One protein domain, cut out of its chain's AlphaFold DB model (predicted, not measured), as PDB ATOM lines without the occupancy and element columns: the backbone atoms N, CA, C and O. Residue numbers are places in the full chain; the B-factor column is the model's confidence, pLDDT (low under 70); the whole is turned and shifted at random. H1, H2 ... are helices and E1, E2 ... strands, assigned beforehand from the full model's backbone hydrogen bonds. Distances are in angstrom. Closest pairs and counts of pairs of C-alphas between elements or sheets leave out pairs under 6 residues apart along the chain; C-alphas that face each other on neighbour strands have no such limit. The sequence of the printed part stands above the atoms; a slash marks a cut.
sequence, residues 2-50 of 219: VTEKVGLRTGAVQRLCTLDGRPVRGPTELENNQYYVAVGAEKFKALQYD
ATOM      1  N   VAL A   2     294.704 263.641 217.346       85.19
ATOM      2  CA  VAL A   2     296.155 263.846 217.058       85.19
ATOM      3  C   VAL A   2     296.406 265.082 216.180       85.19
ATOM      4  O   VAL A   2     297.378 265.803 216.383       85.19
ATOM      5  N   THR A   3     295.494 265.361 215.248       88.31
ATOM      6  CA  THR A   3     295.537 266.519 214.338       88.31
ATOM      7  C   THR A   3     295.622 267.861 215.061       88.31
ATOM      8  O   THR A   3     296.338 268.752 214.624       88.31
ATOM      9  N   GLU A   4     294.924 267.978 216.184       85.12
ATOM     10  CA  GLU A   4     294.843 269.176 217.019       85.12
ATOM     11  C   GLU A   4     296.145 269.433 217.787       85.12
ATOM     12  O   GLU A   4     296.539 270.575 217.975       85.12
ATOM     13  N   LYS A   5     296.851 268.366 218.182       86.69
ATOM     14  CA  LYS A   5     298.081 268.481 218.977       86.69
ATOM     15  C   LYS A   5     299.313 268.840 218.150       86.69
ATOM     16  O   LYS A   5     300.242 269.418 218.696       86.69
ATOM     17  N   VAL A   6     299.356 268.438 216.877       86.06
ATOM     18  CA  VAL A   6     300.553 268.595 216.027       86.06
ATOM     19  C   VAL A   6     300.423 269.749 215.026       86.06
ATOM     20  O   VAL A   6     301.440 270.259 214.573       86.06
ATOM     21  N   GLY A   7     299.204 270.186 214.687       81.81
ATOM     22  CA  GLY A   7     298.980 271.420 213.920       81.81
ATOM     23  C   GLY A   7     299.771 271.515 212.608       81.81
ATOM     24  O   GLY A   7     300.492 272.484 212.383       81.81
ATOM     25  N   LEU A   8     299.678 270.509 211.730       85.50
ATOM     26  CA  LEU A   8     300.420 270.529 210.464       85.50
ATOM     27  C   LEU A   8     299.906 271.648 209.538       85.50
ATOM     28  O   LEU A   8     298.718 271.714 209.230       85.50
ATOM     29  N   ARG A   9     300.817 272.457 208.976       85.06
ATOM     30  CA  ARG A   9     300.489 273.486 207.956       85.06
ATOM     31  C   ARG A   9     299.779 272.921 206.719       85.06
ATOM     32  O   ARG A   9     299.053 273.626 206.031       85.06
ATOM     33  N   THR A  10     300.021 271.645 206.427       83.62
ATOM     34  CA  THR A  10     299.495 270.923 205.260       83.62
ATOM     35  C   THR A  10     298.087 270.356 205.525       83.62
ATOM     36  O   THR A  10     297.539 269.642 204.688       83.62
ATOM     37  N   GLY A  11     297.493 270.650 206.687       87.88
ATOM     38  CA  GLY A  11     296.142 270.241 207.065       87.88
ATOM     39  C   GLY A  11     296.123 269.079 208.059       87.88
ATOM     40  O   GLY A  11     296.894 269.040 209.015       87.88
ATOM     41  N   ALA A  12     295.214 268.123 207.861       90.75
ATOM     42  CA  ALA A  12     295.034 267.010 208.789       90.75
ATOM     43  C   ALA A  12     296.178 265.977 208.724       90.75
ATOM     44  O   ALA A  12     296.743 265.690 207.667       90.75
ATOM     45  N   VAL A  13     296.470 265.370 209.874       92.31
ATOM     46  CA  VAL A  13     297.318 264.176 209.997       92.31
ATOM     47  C   VAL A  13     296.603 263.000 209.340       92.31
ATOM     48  O   VAL A  13     295.471 262.683 209.696       92.31
ATOM     49  N   GLN A  14     297.273 262.357 208.387       90.00
ATOM     50  CA  GLN A  14     296.742 261.204 207.660       90.00
ATOM     51  C   GLN A  14     297.366 259.896 208.147       90.00
ATOM     52  O   GLN A  14     296.724 258.852 208.101       90.00
ATOM     53  N   ARG A  15     298.635 259.937 208.566       90.50
ATOM     54  CA  ARG A  15     299.455 258.773 208.909       90.50
ATOM     55  C   ARG A  15     300.429 259.119 210.033       90.50
ATOM     56  O   ARG A  15     300.770 260.284 210.225       90.50
ATOM     57  N   LEU A  16     300.898 258.105 210.749       92.00
ATOM     58  CA  LEU A  16     301.987 258.218 211.718       92.00
ATOM     59  C   LEU A  16     303.201 257.449 211.199       92.00
ATOM     60  O   LEU A  16     303.047 256.434 210.523       92.00
ATOM     61  N   CYS A  17     304.396 257.927 211.517       90.94
ATOM     62  CA  CYS A  17     305.661 257.268 211.223       90.94
ATOM     63  C   CYS A  17     306.501 257.171 212.497       90.94
ATOM     64  O   CYS A  17     306.409 258.038 213.361       90.94
ATOM     65  N   THR A  18     307.339 256.150 212.623       91.94
ATOM     66  CA  THR A  18     308.391 256.135 213.647       91.94
ATOM     67  C   THR A  18     309.468 257.174 213.323       91.94
ATOM     68  O   THR A  18     309.512 257.711 212.211       91.94
ATOM     69  N   LEU A  19     310.361 257.445 214.277       89.06
ATOM     70  CA  LEU A  19     311.538 258.298 214.060       89.06
ATOM     71  C   LEU A  19     312.425 257.769 212.914       89.06
ATOM     72  O   LEU A  19     312.985 258.553 212.153       89.06
ATOM     73  N   ASP A  20     312.433 256.447 212.712       84.62
ATOM     74  CA  ASP A  20     313.120 255.766 211.602       84.62
ATOM     75  C   ASP A  20     312.413 255.914 210.241       84.62
ATOM     76  O   ASP A  20     312.888 255.402 209.226       84.62
ATOM     77  N   GLY A  21     311.238 256.549 210.202       87.06
ATOM     78  CA  GLY A  21     310.446 256.734 208.986       87.06
ATOM     79  C   GLY A  21     309.572 255.546 208.590       87.06
ATOM     80  O   GLY A  21     309.046 255.523 207.474       87.06
ATOM     81  N   ARG A  22     309.369 254.560 209.474       88.62
ATOM     82  CA  ARG A  22     308.458 253.440 209.193       88.62
ATOM     83  C   ARG A  22     307.013 253.878 209.428       88.62
ATOM     84  O   ARG A  22     306.713 254.351 210.520       88.62
ATOM     85  N   PRO A  23     306.108 253.757 208.440       90.94
ATOM     86  CA  PRO A  23     304.712 254.126 208.625       90.94
ATOM     87  C   PRO A  23     304.015 253.128 209.550       90.94
ATOM     88  O   PRO A  23     304.063 251.925 209.307       90.94
ATOM     89  N   VAL A  24     303.326 253.649 210.556       91.81
ATOM     90  CA  VAL A  24     302.497 252.886 211.487       91.81
ATOM     91  C   VAL A  24     301.130 252.691 210.839       91.81
ATOM     92  O   VAL A  24     300.426 253.667 210.555       91.81
ATOM     93  N   ARG A  25     300.760 251.442 210.545       87.62
ATOM     94  CA  ARG A  25     299.487 251.119 209.875       87.62
ATOM     95  C   ARG A  25     298.340 250.886 210.839       87.62
ATOM     96  O   ARG A  25     297.187 251.027 210.437       87.62
ATOM     97  N   GLY A  26     298.636 250.527 212.082       86.38
ATOM     98  CA  GLY A  26     297.606 250.134 213.030       86.38
ATOM     99  C   GLY A  26     297.976 250.389 214.484       86.38
ATOM    100  O   GLY A  26     299.132 250.662 214.800       86.38
ATOM    101  N   PRO A  27     296.988 250.267 215.384       86.38
ATOM    102  CA  PRO A  27     297.188 250.466 216.816       86.38
ATOM    103  C   PRO A  27     298.099 249.400 217.440       86.38
ATOM    104  O   PRO A  27     298.695 249.655 218.475       86.38
ATOM    105  N   THR A  28     298.236 248.224 216.818       88.88
ATOM    106  CA  THR A  28     299.104 247.132 217.295       88.88
ATOM    107  C   THR A  28     300.592 247.475 217.221       88.88
ATOM    108  O   THR A  28     301.384 246.941 217.985       88.88
ATOM    109  N   GLU A  29     300.972 248.360 216.303       87.56
ATOM    110  CA  GLU A  29     302.349 248.839 216.124       87.56
ATOM    111  C   GLU A  29     302.643 250.077 216.995       87.56
ATOM    112  O   GLU A  29     303.760 250.601 216.986       87.56
ATOM    113  N   LEU A  30     301.632 250.575 217.716       90.12
ATOM    114  CA  LEU A  30     301.747 251.735 218.583       90.12
ATOM    115  C   LEU A  30     302.107 251.270 219.998       90.12
ATOM    116  O   LEU A  30     301.317 250.626 220.686       90.12
ATOM    117  N   GLU A  31     303.312 251.605 220.427       90.31
ATOM    118  CA  GLU A  31     303.828 251.329 221.757       90.31
ATOM    119  C   GLU A  31     303.556 252.514 222.685       90.31
ATOM    120  O   GLU A  31     303.629 253.687 222.298       90.31
ATOM    121  N   ASN A  32     303.256 252.209 223.946       90.81
ATOM    122  CA  ASN A  32     303.073 253.238 224.958       90.81
ATOM    123  C   ASN A  32     304.416 253.903 225.276       90.81
ATOM    124  O   ASN A  32     305.406 253.223 225.529       90.81
ATOM    125  N   ASN A  33     304.402 255.237 225.350       89.81
ATOM    126  CA  ASN A  33     305.557 256.098 225.638       89.81
ATOM    127  C   ASN A  33     306.606 256.212 224.521       89.81
ATOM    128  O   ASN A  33     307.670 256.772 224.761       89.81
ATOM    129  N   GLN A  34     306.282 255.774 223.302       90.88
ATOM    130  CA  GLN A  34     307.141 255.966 222.135       90.88
ATOM    131  C   GLN A  34     306.818 257.242 221.359       90.88
ATOM    132  O   GLN A  34     305.698 257.763 221.376       90.88
ATOM    133  N   TYR A  35     307.835 257.748 220.661       89.81
ATOM    134  CA  TYR A  35     307.733 258.941 219.833       89.81
ATOM    135  C   TYR A  35     307.392 258.582 218.391       89.81
ATOM    136  O   TYR A  35     308.009 257.716 217.769       89.81
ATOM    137  N   TYR A  36     306.425 259.316 217.848       90.81
ATOM    138  CA  TYR A  36     305.942 259.150 216.487       90.81
ATOM    139  C   TYR A  36     305.863 260.503 215.786       90.81
ATOM    140  O   TYR A  36     305.473 261.514 216.370       90.81
ATOM    141  N   VAL A  37     306.198 260.504 214.504       90.50
ATOM    142  CA  VAL A  37     306.106 261.645 213.602       90.50
ATOM    143  C   VAL A  37     304.751 261.616 212.907       90.50
ATOM    144  O   VAL A  37     304.389 260.635 212.257       90.50
ATOM    145  N   ALA A  38     303.994 262.704 213.016       91.88
ATOM    146  CA  ALA A  38     302.724 262.836 212.321       91.88
ATOM    147  C   ALA A  38     302.930 263.309 210.877       91.88
ATOM    148  O   ALA A  38     303.577 264.324 210.622       91.88
ATOM    149  N   VAL A  39     302.341 262.583 209.930       90.62
ATOM    150  CA  VAL A  39     302.465 262.823 208.492       90.62
ATOM    151  C   VAL A  39     301.082 263.121 207.909       90.62
ATOM    152  O   VAL A  39     300.145 262.329 208.025       90.62
ATOM    153  N   GLY A  40     300.934 264.300 207.309       90.62
ATOM    154  CA  GLY A  40     299.712 264.730 206.623       90.62
ATOM    155  C   GLY A  40     299.737 264.369 205.138       90.62
ATOM    156  O   GLY A  40     300.092 263.253 204.761       90.62
ATOM    157  N   ALA A  41     299.410 265.341 204.283       87.38
ATOM    158  CA  ALA A  41     299.661 265.233 202.841       87.38
ATOM    159  C   ALA A  41     301.147 265.448 202.471       87.38
ATOM    160  O   ALA A  41     301.553 265.202 201.335       87.38
ATOM    161  N   GLU A  42     301.967 265.908 203.422       84.94
ATOM    162  CA  GLU A  42     303.420 266.012 203.265       84.94
ATOM    163  C   GLU A  42     304.077 264.625 203.380       84.94
ATOM    164  O   GLU A  42     303.538 263.730 204.024       84.94
ATOM    165  N   LYS A  43     305.234 264.423 202.741       85.19
ATOM    166  CA  LYS A  43     306.022 263.186 202.879       85.19
ATOM    167  C   LYS A  43     306.898 263.254 204.134       85.19
ATOM    168  O   LYS A  43     307.322 264.337 204.526       85.19
ATOM    169  N   PHE A  44     307.203 262.099 204.723       88.50
ATOM    170  CA  PHE A  44     308.169 261.996 205.821       88.50
ATOM    171  C   PHE A  44     309.520 262.612 205.417       88.50
ATOM    172  O   PHE A  44     310.005 262.375 204.308       88.50
ATOM    173  N   LYS A  45     310.116 263.404 206.312       85.06
ATOM    174  CA  LYS A  45     311.415 264.054 206.111       85.06
ATOM    175  C   LYS A  45     312.387 263.520 207.145       85.06
ATOM    176  O   LYS A  45     312.230 263.821 208.311       85.06
ATOM    177  N   ALA A  46     313.404 262.771 206.741       79.44
ATOM    178  CA  ALA A  46     314.400 262.275 207.685       79.44
ATOM    179  C   ALA A  46     315.224 263.446 208.252       79.44
ATOM    180  O   ALA A  46     316.170 263.920 207.626       79.44
ATOM    181  N   LEU A  47     314.811 263.942 209.413       82.69
ATOM    182  CA  LEU A  47     315.515 264.925 210.224       82.69
ATOM    183  C   LEU A  47     315.855 264.270 211.562       82.69
ATOM    184  O   LEU A  47     315.281 263.243 211.921       82.69
ATOM    185  N   GLN A  48     316.779 264.869 212.307       81.62
ATOM    186  CA  GLN A  48     317.055 264.448 213.678       81.62
ATOM    187  C   GLN A  48     315.873 264.835 214.568       81.62
ATOM    188  O   GLN A  48     315.831 265.915 215.156       81.62
ATOM    189  N   TYR A  49     314.879 263.954 214.612       80.31
ATOM    190  CA  TYR A  49     313.672 264.129 215.408       80.31
ATOM    191  C   TYR A  49     313.935 263.962 216.913       80.31
ATOM    192  O   TYR A  49     313.178 264.504 217.711       80.31
ATOM    193  N   ASP A  50     315.040 263.314 217.291       72.75
ATOM    194  CA  ASP A  50     315.440 263.050 218.684       72.75
ATOM    195  C   ASP A  50     315.701 264.329 219.493       72.75
ATOM    196  O   ASP A  50     315.486 264.371 220.701       72.75
TER     197      ASP A  50
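AT A GLANCE: This is residues 2 to 50 of the 219 residues of the protein "Doublecortin domain-containing protein" of Dissostichus mawsoni (UniProt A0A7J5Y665). With little regular structure, this is a small fold of loops round a two-stranded antiparallel hairpin, E1 and E2, in its middle. The short helix H1 lies near one end, with Val 6 close to Ala 38 of E2, and the long loop of residues 19 to 35 swings out from the end of E1 and folds back to the start of E2. The 49 printed residues run H1, E1, E2; the class is mixed, with only 13 residues in named elements. The whole is compact, radius of gyration of the C-alphas 10.5 A, and rounded, spanning 26 by 22 by 17 A.

IN THESE COORDINATES: H1 is residues 2 to 6, beginning at C-alpha 2 (296.155, 263.846, 217.058). E1, residues 15 to 18, is 10.5 A long. E2, residues 36 to 39, is 9.5 A long and ends at C-alpha 39 (302.465, 262.823, 208.492).

HOW THE PARTS SIT: The closest C-alphas of H1 and E2, Val 6 and Ala 38, are 7.2 A apart. In H1 the O i to N i+4 pair is within hydrogen-bond range. E1 and E2 are antiparallel at 144 degrees; C-alphas 16 and 38 face each other at 4.7 A, and N 37 and O 17, 2.7 A, are within hydrogen-bond range. Residues 16 to 17 of E1 also pair antiparallel with residues 23 to 24.

THE WHOLE: The C-alphas farthest apart, Arg 9 and Thr 28, are 28.0 A apart. The printed part has no cut. The link E1 to E2 is long. No printed residue is under pLDDT 70.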